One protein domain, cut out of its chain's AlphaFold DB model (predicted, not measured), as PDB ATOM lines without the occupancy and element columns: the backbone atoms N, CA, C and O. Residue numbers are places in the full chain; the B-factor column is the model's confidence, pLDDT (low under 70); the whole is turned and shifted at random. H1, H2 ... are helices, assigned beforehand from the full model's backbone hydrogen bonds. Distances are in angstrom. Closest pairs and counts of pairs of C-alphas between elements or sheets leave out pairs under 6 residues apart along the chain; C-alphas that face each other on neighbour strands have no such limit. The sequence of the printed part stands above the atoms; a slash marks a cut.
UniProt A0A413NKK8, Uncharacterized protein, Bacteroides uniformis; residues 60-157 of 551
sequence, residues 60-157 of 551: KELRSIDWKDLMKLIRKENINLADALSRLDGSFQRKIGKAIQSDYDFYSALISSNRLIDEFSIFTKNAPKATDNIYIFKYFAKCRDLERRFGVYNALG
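What this domain is: This is residues 60 to 157 of the 551 residues of an uncharacterized protein of Bacteroides uniformis (UniProt A0A413NKK8). The model is a compact cluster of short helices that mostly cross one another, with H1 and H2 at one end of its longest axis, H6 and H7 toward the other, and H3, H4 and H5 between. H8, the longest helix, crosses H5 near the middle, H2 and H3 make a helical hairpin, and after H8 residues 151 to 157 fold back. The printed part has 98 residues, with eight named helices, H1 to H8 in order along the chain, and no named strand; the class is all helix. It is compact, with a radius of gyration of the C-alphas of 12.9 A and spans of 34 by 29 by 23 A.

Where its parts are: H1 is residues 60 to 64, beginning at C-alpha 60 at (-8.622, 18.736, -18.895). H2 is residues 67 to 77, 15.4 A from first to last C-alpha, and H3 is residues 79 to 86, 10.3 A. H4 is residues 90 to 102, 19.4 A, beginning at C-alpha 90 at (9.813, 16.709, -2.146). H5 is residues 104 to 111, 10.6 A. H6 is residues 116 to 124, 12.1 A, and H7 is residues 128 to 131. H8 is residues 134 to 150, 22.8 A, ending at C-alpha 150 at (6.080, 2.453, -29.993).

How they stand to each other: H8 is the hub, touching four other helices. With residues 138 to 145 alone it touches H5, about perpendicular at 76 degrees; the closest C-alphas, of Ala 109 and Asp 145, are 5.3 A apart. H8 and H6 only just touch, with 3 pairs of C-alphas within 8 A, the closest those of Leu 116 and Ala 141 at 6.9 A; they run opposite ways at a steep tilt of 60 degrees. With residue 134 alone H8 touches H4, and the closest C-alphas, of Lys 95 and Ile 134, are 6.4 A apart. H7 and H8 touch only at the corner, and only just, with 3 pairs of C-alphas within 8 A, the closest those of Ala 130 and Ile 136 at 6.4 A. H6 touches H7, the C-alphas of Thr 124 and Thr 131 being closest at 5.4 A. H6 touches H3 too, the closest C-alphas being those of Ala 84 and Ile 117 at 6.4 A. H2 and H3 form a hairpin, running opposite ways at a shallow tilt of 26 degrees, with the C-alphas of Arg 75 and Ala 82 closest at 5.0 A. H4 touches H1 with residues 100 to 102 alone, the closest C-alphas being those of Arg 63 and Gln 101 at 4.2 A. H4 and H5 touch only at the corner, the C-alphas of Ile 100 and Tyr 107 being closest at 5.0 A. Among the pairs that stay apart are H1 and H8, and H2 and H6. Every O i to N i+4 pair is within hydrogen-bond range in H2, H3, H5, H6 and H8; in H4 it is 7 of 9, in H1 0 of 1 but 2 of 2 O i to N i+3 pairs, and H7 is too short for an O i to N i+4 pair.

The domain as a whole: The two C-alphas farthest apart, of Lys 60 and Asn 126, are 37.4 A apart. The printed part has no cut, and the seven links between its helices are tight. The mean pLDDT of the printed part is 91.1, and residue 155 alone is under 70.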
ATOM      1  N   LYS A  60      -7.949  17.701 -19.700       87.50
ATOM      2  CA  LYS A  60      -8.622  18.736 -18.895       87.50
ATOM      3  C   LYS A  60      -8.589  18.403 -17.406       87.50
ATOM      4  O   LYS A  60      -8.332  19.288 -16.598       87.50
ATOM      5  N   GLU A  61      -8.834  17.147 -17.048       90.25
ATOM      6  CA  GLU A  61      -8.803  16.703 -15.653       90.25
ATOM      7  C   GLU A  61      -7.383  16.733 -15.096       90.25
ATOM      8  O   GLU A  61      -7.179  17.237 -13.993       90.25
ATOM      9  N   LEU A  62      -6.400  16.291 -15.886       89.75
ATOM     10  CA  LEU A  62      -4.984  16.348 -15.519       89.75
ATOM     11  C   LEU A  62      -4.516  17.773 -15.231       89.75
ATOM     12  O   LEU A  62      -3.774  17.974 -14.281       89.75
ATOM     13  N   ARG A  63      -4.998  18.780 -15.968       89.94
ATOM     14  CA  ARG A  63      -4.688  20.196 -15.683       89.94
ATOM     15  C   ARG A  63      -5.166  20.665 -14.306       89.94
ATOM     16  O   ARG A  63      -4.633  21.639 -13.787       89.94
ATOM     17  N   SER A  64      -6.178  20.008 -13.739       90.44
ATOM     18  CA  SER A  64      -6.812  20.396 -12.473       90.44
ATOM     19  C   SER A  64      -6.528  19.455 -11.301       90.44
ATOM     20  O   SER A  64      -6.889  19.782 -10.174       90.44
ATOM     21  N   ILE A  65      -5.922  18.288 -11.544       89.69
ATOM     22  CA  ILE A  65      -5.700  17.288 -10.497       89.69
ATOM     23  C   ILE A  65      -4.584  17.739  -9.550       89.69
ATOM     24  O   ILE A  65      -3.507  18.163  -9.983       89.69
ATOM     25  N   ASP A  66      -4.839  17.638  -8.245       90.62
ATOM     26  CA  ASP A  66      -3.812  17.853  -7.230       90.62
ATOM     27  C   ASP A  66      -2.857  16.652  -7.157       90.62
ATOM     28  O   ASP A  66      -3.254  15.498  -7.349       90.62
ATOM     29  N   TRP A  67      -1.590  16.913  -6.824       90.88
ATOM     30  CA  TRP A  67      -0.569  15.873  -6.698       90.88
ATOM     31  C   TRP A  67      -0.963  14.781  -5.698       90.88
ATOM     32  O   TRP A  67      -0.738  13.601  -5.960       90.88
ATOM     33  N   LYS A  68      -1.588  15.138  -4.568       91.12
ATOM     34  CA  LYS A  68      -2.011  14.176  -3.544       91.12
ATOM     35  C   LYS A  68      -3.082  13.232  -4.075       91.12
ATOM     36  O   LYS A  68      -3.027  12.034  -3.801       91.12
ATOM     37  N   ASP A  69      -4.047  13.758  -4.820       91.44
ATOM     38  CA  ASP A  69      -5.136  12.955  -5.371       91.44
ATOM     39  C   ASP A  69      -4.664  12.086  -6.530       91.44
ATOM     40  O   ASP A  69      -5.017  10.906  -6.593       91.44
ATOM     41  N   LEU A  70      -3.762  12.603  -7.365       91.19
ATOM     42  CA  LEU A  70      -3.098  11.772  -8.354       91.19
ATOM     43  C   LEU A  70      -2.285  10.652  -7.699       91.19
ATOM     44  O   LEU A  70      -2.385   9.506  -8.121       91.19
ATOM     45  N   MET A  71      -1.508  10.940  -6.653       93.19
ATOM     46  CA  MET A  71      -0.718   9.920  -5.957       93.19
ATOM     47  C   MET A  71      -1.589   8.830  -5.327       93.19
ATOM     48  O   MET A  71      -1.173   7.672  -5.301       93.19
ATOM     49  N   LYS A  72      -2.808   9.150  -4.864       92.81
ATOM     50  CA  LYS A  72      -3.784   8.132  -4.432       92.81
ATOM     51  C   LYS A  72      -4.201   7.234  -5.596       92.81
ATOM     52  O   LYS A  72      -4.233   6.017  -5.430       92.81
ATOM     53  N   LEU A  73      -4.486   7.821  -6.760       92.12
ATOM     54  CA  LEU A  73      -4.860   7.069  -7.957       92.12
ATOM     55  C   LEU A  73      -3.700   6.189  -8.452       92.12
ATOM     56  O   LEU A  73      -3.891   4.999  -8.691       92.12
ATOM     57  N   ILE A  74      -2.477   6.733  -8.491       92.25
ATOM     58  CA  ILE A  74      -1.265   5.972  -8.829       92.25
ATOM     59  C   ILE A  74      -1.062   4.832  -7.835       92.25
ATOM     60  O   ILE A  74      -0.837   3.707  -8.257       92.25
ATOM     61  N   ARG A  75      -1.183   5.073  -6.525       93.88
ATOM     62  CA  ARG A  75      -1.012   4.027  -5.504       93.88
ATOM     63  C   ARG A  75      -2.042   2.905  -5.642       93.88
ATOM     64  O   ARG A  75      -1.696   1.753  -5.399       93.88
ATOM     65  N   LYS A  76      -3.274   3.231  -6.044       92.12
ATOM     66  CA  LYS A  76      -4.349   2.257  -6.264       92.12
ATOM     67  C   LYS A  76      -4.061   1.319  -7.441       92.12
ATOM     68  O   LYS A  76      -4.324   0.127  -7.335       92.12
ATOM     69  N   GLU A  77      -3.531   1.840  -8.546       90.12
ATOM     70  CA  GLU A  77      -3.332   1.065  -9.784       90.12
ATOM     71  C   GLU A  77      -1.896   0.561  -9.988       90.12
ATOM     72  O   GLU A  77      -1.670  -0.432 -10.676       90.12
ATOM     73  N   ASN A  78      -0.909   1.242  -9.410       90.31
ATOM     74  CA  ASN A  78       0.512   0.969  -9.580       90.31
ATOM     75  C   ASN A  78       1.305   1.353  -8.318       90.31
ATOM     76  O   ASN A  78       2.009   2.367  -8.268       90.31
ATOM     77  N   ILE A  79       1.210   0.503  -7.292       91.94
ATOM     78  CA  ILE A  79       1.883   0.700  -6.000       91.94
ATOM     79  C   ILE A  79       3.402   0.880  -6.137       91.94
ATOM     80  O   ILE A  79       3.975   1.740  -5.477       91.94
ATOM     81  N   ASN A  80       4.039   0.151  -7.059       91.88
ATOM     82  CA  ASN A  80       5.482   0.236  -7.290       91.88
ATOM     83  C   ASN A  80       5.896   1.630  -7.779       91.88
ATOM     84  O   ASN A  80       6.856   2.204  -7.272       91.88
ATOM     85  N   LEU A  81       5.145   2.199  -8.731       92.88
ATOM     86  CA  LEU A  81       5.386   3.563  -9.201       92.88
ATOM     87  C   LEU A  81       5.121   4.589  -8.092       92.88
ATOM     88  O   LEU A  81       5.907   5.518  -7.926       92.88
ATOM     89  N   ALA A  82       4.048   4.415  -7.315       93.88
ATOM     90  CA  ALA A  82       3.739   5.312  -6.204       93.88
ATOM     91  C   ALA A  82       4.850   5.318  -5.147       93.88
ATOM     92  O   ALA A  82       5.240   6.383  -4.672       93.88
ATOM     93  N   ASP A  83       5.381   4.153  -4.788       94.31
ATOM     94  CA  ASP A  83       6.458   4.045  -3.809       94.31
ATOM     95  C   ASP A  83       7.770   4.617  -4.359       94.31
ATOM     96  O   ASP A  83       8.457   5.343  -3.642       94.31
ATOM     97  N   ALA A  84       8.085   4.387  -5.638       94.19
ATOM     98  CA  ALA A  84       9.246   4.992  -6.289       94.19
ATOM     99  C   ALA A  84       9.159   6.529  -6.324       94.19
ATOM    100  O   ALA A  84      10.111   7.210  -5.949       94.19
ATOM    101  N   LEU A  85       8.001   7.087  -6.695       94.56
ATOM    102  CA  LEU A  85       7.758   8.535  -6.690       94.56
ATOM    103  C   LEU A  85       7.847   9.133  -5.280       94.56
ATOM    104  O   LEU A  85       8.363  10.233  -5.111       94.56
ATOM    105  N   SER A  86       7.375   8.397  -4.271       93.44
ATOM    106  CA  SER A  86       7.365   8.849  -2.874       93.44
ATOM    107  C   SER A  86       8.770   8.916  -2.257       93.44
ATOM    108  O   SER A  86       8.961   9.631  -1.277       93.44
ATOM    109  N   ARG A  87       9.753   8.192  -2.817       93.31
ATOM    110  CA  ARG A  87      11.172   8.218  -2.402       93.31
ATOM    111  C   ARG A  87      11.952   9.405  -2.968       93.31
ATOM    112  O   ARG A  87      13.069   9.656  -2.527       93.31
ATOM    113  N   LEU A  88      11.400  10.107  -3.957       93.31
ATOM    114  CA  LEU A  88      12.036  11.284  -4.543       93.31
ATOM    115  C   LEU A  88      12.010  12.459  -3.563       93.31
ATOM    116  O   LEU A  88      11.095  12.574  -2.748       93.31
ATOM    117  N   ASP A  89      12.965  13.377  -3.700       93.00
ATOM    118  CA  ASP A  89      12.942  14.634  -2.953       93.00
ATOM    119  C   ASP A  89      11.622  15.398  -3.175       93.00
ATOM    120  O   ASP A  89      11.090  15.462  -4.290       93.00
ATOM    121  N   GLY A  90      11.100  16.015  -2.112       92.62
ATOM    122  CA  GLY A  90       9.813  16.709  -2.146       92.62
ATOM    123  C   GLY A  90       9.772  17.863  -3.153       92.62
ATOM    124  O   GLY A  90       8.724  18.144  -3.739       92.62
ATOM    125  N   SER A  91      10.906  18.519  -3.419       93.88
ATOM    126  CA  SER A  91      11.004  19.538  -4.465       93.88
ATOM    127  C   SER A  91      10.859  18.940  -5.856       93.88
ATOM    128  O   SER A  91      10.130  19.489  -6.688       93.88
ATOM    129  N   PHE A  92      11.493  17.795  -6.102       94.94
ATOM    130  CA  PHE A  92      11.395  17.110  -7.384       94.94
ATOM    131  C   PHE A  92       9.993  16.535  -7.626       94.94
ATOM    132  O   PHE A  92       9.448  16.728  -8.712       94.94
ATOM    133  N   GLN A  93       9.343  15.969  -6.601       94.62
ATOM    134  CA  GLN A  93       7.936  15.550  -6.682       94.62
ATOM    135  C   GLN A  93       7.017  16.701  -7.122       94.62
ATOM    136  O   GLN A  93       6.205  16.533  -8.030       94.62
ATOM    137  N   ARG A  94       7.182  17.908  -6.556       93.50
ATOM    138  CA  ARG A  94       6.410  19.092  -6.984       93.50
ATOM    139  C   ARG A  94       6.684  19.481  -8.437       93.50
ATOM    140  O   ARG A  94       5.755  19.878  -9.137       93.50
ATOM    141  N   LYS A  95       7.940  19.393  -8.901       95.31
ATOM    142  CA  LYS A  95       8.290  19.655 -10.311       95.31
ATOM    143  C   LYS A  95       7.594  18.645 -11.237       95.31
ATOM    144  O   LYS A  95       7.033  19.059 -12.248       95.31
ATOM    145  N   ILE A  96       7.574  17.360 -10.869       95.56
ATOM    146  CA  ILE A  96       6.855  16.306 -11.604       95.56
ATOM    147  C   ILE A  96       5.354  16.605 -11.630       95.56
ATOM    148  O   ILE A  96       4.775  16.637 -12.711       95.56
ATOM    149  N   GLY A  97       4.750  16.897 -10.473       93.69
ATOM    150  CA  GLY A  97       3.328  17.222 -10.351       93.69
ATOM    151  C   GLY A  97       2.894  18.413 -11.209       93.69
ATOM    152  O   GLY A  97       1.840  18.367 -11.829       93.69
ATOM    153  N   LYS A  98       3.730  19.451 -11.332       93.38
ATOM    154  CA  LYS A  98       3.469  20.558 -12.269       93.38
ATOM    155  C   LYS A  98       3.617  20.133 -13.730       93.38
ATOM    156  O   LYS A  98       2.817  20.532 -14.567       93.38
ATOM    157  N   ALA A  99       4.634  19.332 -14.049       94.69
ATOM    158  CA  ALA A  99       4.911  18.925 -15.425       94.69
ATOM    159  C   ALA A  99       3.785  18.073 -16.029       94.69
ATOM    160  O   ALA A  99       3.437  18.264 -17.187       94.69
ATOM    161  N   ILE A 100       3.195  17.159 -15.261       93.62
ATOM    162  CA  ILE A 100       2.095  16.305 -15.740       93.62
ATOM    163  C   ILE A 100       0.785  17.070 -15.990       93.62
ATOM    164  O   ILE A 100      -0.045  16.609 -16.767       93.62
ATOM    165  N   GLN A 101       0.594  18.231 -15.350       91.00
ATOM    166  CA  GLN A 101      -0.596  19.062 -15.547       91.00
ATOM    167  C   GLN A 101      -0.583  19.730 -16.928       91.00
ATOM    168  O   GLN A 101      -1.647  19.981 -17.492       91.00
ATOM    169  N   SER A 102       0.601  20.014 -17.484       88.00
ATOM    170  CA  SER A 102       0.750  20.653 -18.798       88.00
ATOM    171  C   SER A 102       1.193  19.706 -19.915       88.00
ATOM    172  O   SER A 102       0.987  20.026 -21.082       88.00
ATOM    173  N   ASP A 103       1.767  18.546 -19.588       91.38
ATOM    174  CA  ASP A 103       2.386  17.638 -20.553       91.38
ATOM    175  C   ASP A 103       1.800  16.223 -20.461       91.38
ATOM    176  O   ASP A 103       2.273  15.367 -19.704       91.38
ATOM    177  N   TYR A 104       0.764  15.975 -21.265       89.50
ATOM    178  CA  TYR A 104       0.090  14.677 -21.316       89.50
ATOM    179  C   TYR A 104       1.014  13.551 -21.800       89.50
ATOM    180  O   TYR A 104       0.950  12.438 -21.285       89.50
ATOM    181  N   ASP A 105       1.902  13.832 -22.758       89.31
ATOM    182  CA  ASP A 105       2.866  12.848 -23.262       89.31
ATOM    183  C   ASP A 105       3.819  12.393 -22.148       89.31
ATOM    184  O   ASP A 105       4.126  11.207 -22.034       89.31
ATOM    185  N   PHE A 106       4.278  13.326 -21.309       94.06
ATOM    186  CA  PHE A 106       5.087  13.001 -20.137       94.06
ATOM    187  C   PHE A 106       4.293  12.209 -19.093       94.06
ATOM    188  O   PHE A 106       4.807  11.224 -18.569       94.06
ATOM    189  N   TYR A 107       3.046  12.598 -18.817       93.56
ATOM    190  CA  TYR A 107       2.163  11.845 -17.925       93.56
ATOM    191  C   TYR A 107       1.968  10.398 -18.405       93.56
ATOM    192  O   TYR A 107       2.205   9.462 -17.642       93.56
ATOM    193  N   SER A 108       1.612  10.215 -19.680       91.00
ATOM    194  CA  SER A 108       1.417   8.908 -20.317       91.00
ATOM    195  C   SER A 108       2.683   8.048 -20.226       91.00
ATOM    196  O   SER A 108       2.618   6.892 -19.806       91.00
ATOM    197  N   ALA A 109       3.853   8.636 -20.506       92.25
ATOM    198  CA  ALA A 109       5.145   7.971 -20.356       92.25
ATOM    199  C   ALA A 109       5.468   7.583 -18.903       92.25
ATOM    200  O   ALA A 109       6.024   6.514 -18.653       92.25
ATOM    201  N   LEU A 110       5.118   8.432 -17.933       93.88
ATOM    202  CA  LEU A 110       5.353   8.172 -16.514       93.88
ATOM    203  C   LEU A 110       4.536   6.973 -16.022       93.88
ATOM    204  O   LEU A 110       5.076   6.089 -15.360       93.88
ATOM    205  N   ILE A 111       3.245   6.922 -16.362       91.06
ATOM    206  CA  ILE A 111       2.354   5.849 -15.902       91.06
ATOM    207  C   ILE A 111       2.523   4.542 -16.689       91.06
ATOM    208  O   ILE A 111       2.031   3.501 -16.250       91.06
ATOM    209  N   SER A 112       3.215   4.566 -17.837       86.88
ATOM    210  CA  SER A 112       3.416   3.382 -18.681       86.88
ATOM    211  C   SER A 112       4.469   2.408 -18.138       86.88
ATOM    212  O   SER A 112       4.526   1.260 -18.586       86.88
ATOM    213  N   SER A 113       5.289   2.820 -17.163       87.00
ATOM    214  CA  SER A 113       6.373   1.994 -16.629       87.00
ATOM    215  C   SER A 113       6.531   2.117 -15.114       87.00
ATOM    216  O   SER A 113       6.702   3.196 -14.559       87.00
ATOM    217  N   ASN A 114       6.572   0.968 -14.439       87.88
ATOM    218  CA  ASN A 114       6.847   0.864 -13.003       87.88
ATOM    219  C   ASN A 114       8.340   0.971 -12.639       87.88
ATOM    220  O   ASN A 114       8.658   1.018 -11.458       87.88
ATOM    221  N   ARG A 115       9.243   0.980 -13.627       89.38
ATOM    222  CA  ARG A 115      10.705   1.029 -13.435       89.38
ATOM    223  C   ARG A 115      11.323   2.339 -13.904       89.38
ATOM    224  O   ARG A 115      12.533   2.505 -13.812       89.38
ATOM    225  N   LEU A 116      10.516   3.264 -14.424       92.50
ATOM    226  CA  LEU A 116      11.026   4.476 -15.058       92.50
ATOM    227  C   LEU A 116      11.888   5.317 -14.110       92.50
ATOM    228  O   LEU A 116      12.916   5.840 -14.529       92.50
ATOM    229  N   ILE A 117      11.478   5.418 -12.842       94.56
ATOM    230  CA  ILE A 117      12.214   6.158 -11.812       94.56
ATOM    231  C   ILE A 117      13.567   5.497 -11.534       94.56
ATOM    232  O   ILE A 117      14.591   6.172 -11.608       94.56
ATOM    233  N   ASP A 118      13.589   4.183 -11.308       93.25
ATOM    234  CA  ASP A 118      14.827   3.443 -11.039       93.25
ATOM    235  C   ASP A 118      15.803   3.530 -12.221       93.25
ATOM    236  O   ASP A 118      17.003   3.751 -12.061       93.25
ATOM    237  N   GLU A 119      15.289   3.407 -13.442       93.38
ATOM    238  CA  GLU A 119      16.086   3.529 -14.659       93.38
ATOM    239  C   GLU A 119      16.624   4.943 -14.866       93.38
ATOM    240  O   GLU A 119      17.742   5.103 -15.358       93.38
ATOM    241  N   PHE A 120      15.852   5.961 -14.485       95.38
ATOM    242  CA  PHE A 120      16.307   7.343 -14.513       95.38
ATOM    243  C   PHE A 120      17.415   7.587 -13.484       95.38
ATOM    244  O   PHE A 120      18.420   8.218 -13.812       95.38
ATOM    245  N   SER A 121      17.294   7.027 -12.278       94.25
ATOM    246  CA  SER A 121      18.360   7.056 -11.270       94.25
ATOM    247  C   SER A 121      19.633   6.367 -11.769       94.25
ATOM    248  O   SER A 121      20.729   6.891 -11.588       94.25
ATOM    249  N   ILE A 122      19.514   5.237 -12.474       93.81
ATOM    250  CA  ILE A 122      20.666   4.571 -13.106       93.81
ATOM    251  C   ILE A 122      21.266   5.440 -14.218       93.81
ATOM    252  O   ILE A 122      22.489   5.532 -14.327       93.81
ATOM    253  N   PHE A 123      20.430   6.073 -15.045       94.12
ATOM    254  CA  PHE A 123      20.875   6.942 -16.136       94.12
ATOM    255  C   PHE A 123      21.629   8.177 -15.625       94.12
ATOM    256  O   PHE A 123      22.624   8.574 -16.221       94.12
ATOM    257  N   THR A 124      21.191   8.744 -14.500       95.19
ATOM    258  CA  THR A 124      21.741   9.972 -13.906       95.19
ATOM    259  C   THR A 124      22.807   9.732 -12.836       95.19
ATOM    260  O   THR A 124      23.380  10.697 -12.340       95.19
ATOM    261  N   LYS A 125      23.150   8.474 -12.523       94.62
ATOM    262  CA  LYS A 125      24.066   8.106 -11.422       94.62
ATOM    263  C   LYS A 125      25.411   8.850 -11.426       94.62
ATOM    264  O   LYS A 125      25.950   9.146 -10.368       94.62
ATOM    265  N   ASN A 126      25.941   9.146 -12.615       94.69
ATOM    266  CA  ASN A 126      27.232   9.811 -12.808       94.69
ATOM    267  C   ASN A 126      27.083  11.321 -13.081       94.69
ATOM    268  O   ASN A 126      28.070  11.991 -13.373       94.69
ATOM    269  N   ALA A 127      25.862  11.859 -13.018       95.19
ATOM    270  CA  ALA A 127      25.544  13.258 -13.276       95.19
ATOM    271  C   ALA A 127      24.555  13.810 -12.226       95.19
ATOM    272  O   ALA A 127      23.371  13.983 -12.533       95.19
ATOM    273  N   PRO A 128      25.010  14.106 -10.993       91.62
ATOM    274  CA  PRO A 128      24.161  14.604  -9.909       91.62
ATOM    275  C   PRO A 128      23.219  15.750 -10.312       91.62
ATOM    276  O   PRO A 128      22.023  15.656 -10.047       91.62
ATOM    277  N   LYS A 129      23.697  16.756 -11.058       90.62
ATOM    278  CA  LYS A 129      22.872  17.872 -11.575       90.62
ATOM    279  C   LYS A 129      21.741  17.476 -12.529       90.62
ATOM    280  O   LYS A 129      20.858  18.288 -12.802       90.62
ATOM    281  N   ALA A 130      21.776  16.272 -13.092       92.94
ATOM    282  CA  ALA A 130      20.698  15.753 -13.925       92.94
ATOM    283  C   ALA A 130      19.608  15.043 -13.105       92.94
ATOM    284  O   ALA A 130      18.483  14.919 -13.587       92.94
ATOM    285  N   THR A 131      19.920  14.605 -11.881       91.44
ATOM    286  CA  THR A 131      19.066  13.723 -11.066       91.44
ATOM    287  C   THR A 131      17.743  14.380 -10.668       91.44
ATOM    288  O   THR A 131      16.713  13.713 -10.638       91.44
ATOM    289  N   ASP A 132      17.730  15.688 -10.405       89.62
ATOM    290  CA  ASP A 132      16.526  16.454 -10.044       89.62
ATOM    291  C   ASP A 132      16.101  17.454 -11.144       89.62
ATOM    292  O   ASP A 132      15.262  18.349 -10.937       89.62
ATOM    293  N   ASN A 133      16.680  17.303 -12.340       93.94
ATOM    294  CA  ASN A 133      16.375  18.131 -13.493       93.94
ATOM    295  C   ASN A 133      15.129  17.599 -14.214       93.94
ATOM    296  O   ASN A 133      15.168  16.599 -14.934       93.94
ATOM    297  N   ILE A 134      14.014  18.315 -14.056       95.12
ATOM    298  CA  ILE A 134      12.727  17.929 -14.646       95.12
ATOM    299  C   ILE A 134      12.772  17.849 -16.176       95.12
ATOM    300  O   ILE A 134      12.099  17.003 -16.751       95.12
ATOM    301  N   TYR A 135      13.582  18.660 -16.855       95.12
ATOM    302  CA  TYR A 135      13.656  18.635 -18.317       95.12
ATOM    303  C   TYR A 135      14.371  17.383 -18.823       95.12
ATOM    304  O   TYR A 135      13.869  16.714 -19.728       95.12
ATOM    305  N   ILE A 136      15.485  17.007 -18.188       94.88
ATOM    306  CA  ILE A 136      16.189  15.756 -18.504       94.88
ATOM    307  C   ILE A 136      15.300  14.552 -18.166       94.88
ATOM    308  O   ILE A 136      15.247  13.601 -18.945       94.88
ATOM    309  N   PHE A 137      14.540  14.605 -17.067       96.06
ATOM    310  CA  PHE A 137      13.605  13.533 -16.724       96.06
ATOM    311  C   PHE A 137      12.459  13.395 -17.734       96.06
ATOM    312  O   PHE A 137      12.179  12.288 -18.190       96.06
ATOM    313  N   LYS A 138      11.836  14.507 -18.151       95.56
ATOM    314  CA  LYS A 138      10.800  14.512 -19.197       95.56
ATOM    315  C   LYS A 138      11.322  13.938 -20.510       95.56
ATOM    316  O   LYS A 138      10.660  13.096 -21.112       95.56
ATOM    317  N   TYR A 139      12.509  14.374 -20.931       94.50
ATOM    318  CA  TYR A 139      13.196  13.841 -22.106       94.50
ATOM    319  C   TYR A 139      13.400  12.325 -21.993       94.50
ATOM    320  O   TYR A 139      12.958  11.573 -22.861       94.50
ATOM    321  N   PHE A 140      13.990  11.874 -20.882       94.75
ATOM    322  CA  PHE A 140      14.249  10.461 -20.629       94.75
ATOM    323  C   PHE A 140      12.965   9.625 -20.679       94.75
ATOM    324  O   PHE A 140      12.908   8.618 -21.385       94.75
ATOM    325  N   ALA A 141      11.923  10.072 -19.975       95.00
ATOM    326  CA  ALA A 141      10.621   9.419 -19.925       95.00
ATOM    327  C   ALA A 141      10.014   9.241 -21.318       95.00
ATOM    328  O   ALA A 141       9.688   8.120 -21.710       95.00
ATOM    329  N   LYS A 142       9.919  10.326 -22.095       93.06
ATOM    330  CA  LYS A 142       9.324  10.306 -23.439       93.06
ATOM    331  C   LYS A 142      10.112   9.429 -24.414       93.06
ATOM    332  O   LYS A 142       9.507   8.672 -25.172       93.06
ATOM    333  N   CYS A 143      11.444   9.470 -24.375       91.44
ATOM    334  CA  CYS A 143      12.278   8.598 -25.204       91.44
ATOM    335  C   CYS A 143      12.112   7.116 -24.836       91.44
ATOM    336  O   CYS A 143      11.939   6.284 -25.725       91.44
ATOM    337  N   ARG A 144      12.118   6.765 -23.541       90.69
ATOM    338  CA  ARG A 144      11.905   5.373 -23.102       90.69
ATOM    339  C   ARG A 144      10.533   4.847 -23.484       90.69
ATOM    340  O   ARG A 144      10.395   3.682 -23.849       90.69
ATOM    341  N   ASP A 145       9.531   5.702 -23.407       89.94
ATOM    342  CA  ASP A 145       8.173   5.377 -23.799       89.94
ATOM    343  C   ASP A 145       8.057   5.097 -25.309       89.94
ATOM    344  O   ASP A 145       7.501   4.070 -25.710       89.94
ATOM    345  N   LEU A 146       8.681   5.942 -26.139       88.69
ATOM    346  CA  LEU A 146       8.831   5.746 -27.585       88.69
ATOM    347  C   LEU A 146       9.533   4.435 -27.951       88.69
ATOM    348  O   LEU A 146       9.033   3.694 -28.798       88.69
ATOM    349  N   GLU A 147      10.636   4.108 -27.284       87.12
ATOM    350  CA  GLU A 147      11.339   2.838 -27.497       87.12
ATOM    351  C   GLU A 147      10.444   1.646 -27.135       87.12
ATOM    352  O   GLU A 147      10.253   0.735 -27.936       87.12
ATOM    353  N   ARG A 148       9.848   1.658 -25.938       85.12
ATOM    354  CA  ARG A 148       9.149   0.493 -25.377       85.12
ATOM    355  C   ARG A 148       7.787   0.239 -25.982       85.12
ATOM    356  O   ARG A 148       7.484  -0.902 -26.322       85.12
ATOM    357  N   ARG A 149       6.940   1.267 -26.030       86.19
ATOM    358  CA  ARG A 149       5.556   1.114 -26.483       86.19
ATOM    359  C   ARG A 149       5.448   1.244 -27.985       86.19
ATOM    360  O   ARG A 149       4.626   0.561 -28.577       86.19
ATOM    361  N   PHE A 150       6.278   2.075 -28.601       86.06
ATOM    362  CA  PHE A 150       6.080   2.453 -29.993       86.06
ATOM    363  C   PHE A 150       7.139   1.895 -30.942       86.06
ATOM    364  O   PHE A 150       6.955   2.020 -32.143       86.06
ATOM    365  N   GLY A 151       8.191   1.230 -30.445       83.38
ATOM    366  CA  GLY A 151       9.257   0.688 -31.293       83.38
ATOM    367  C   GLY A 151       9.942   1.786 -32.104       83.38
ATOM    368  O   GLY A 151      10.213   1.619 -33.290       83.38
ATOM    369  N   VAL A 152      10.158   2.939 -31.472       83.25
ATOM    370  CA  VAL A 152      10.921   4.048 -32.037       83.25
ATOM    371  C   VAL A 152      12.231   4.107 -31.282       83.25
ATOM    372  O   VAL A 152      12.275   4.552 -30.133       83.25
ATOM    373  N   TYR A 153      13.294   3.640 -31.927       77.50
ATOM    374  CA  TYR A 153      14.627   3.717 -31.360       77.50
ATOM    375  C   TYR A 153      14.995   5.174 -31.065       77.50
ATOM    376  O   TYR A 153      14.962   6.030 -31.954       77.50
ATOM    377  N   ASN A 154      15.339   5.453 -29.809       74.00
ATOM    378  CA  ASN A 154      15.948   6.708 -29.407       74.00
ATOM    379  C   ASN A 154      17.398   6.425 -29.008       74.00
ATOM    380  O   ASN A 154      17.774   5.316 -28.632       74.00
ATOM    381  N   ALA A 155      18.247   7.443 -29.077       69.56
ATOM    382  CA  ALA A 155      19.661   7.263 -28.781       69.56
ATOM    383  C   ALA A 155      19.954   6.969 -27.295       69.56
ATOM    384  O   ALA A 155      21.105   6.716 -26.955       69.56
ATOM    385  N   LEU A 156      18.955   6.955 -26.398       80.75
ATOM    386  CA  LEU A 156      19.161   6.744 -24.959       80.75
ATOM    387  C   LEU A 156      19.899   5.442 -24.640       80.75
ATOM    388  O   LEU A 156      20.709   5.410 -23.713       80.75
ATOM    389  N   GLY A 157      19.628   4.367 -25.387       75.25
ATOM    390  CA  GLY A 157      20.339   3.094 -25.235       75.25
ATOM    391  C   GLY A 157      21.853   3.221 -25.436       75.25
ATOM    392  O   GLY A 157      22.615   2.538 -24.751       75.25
TER     393      GLY A 157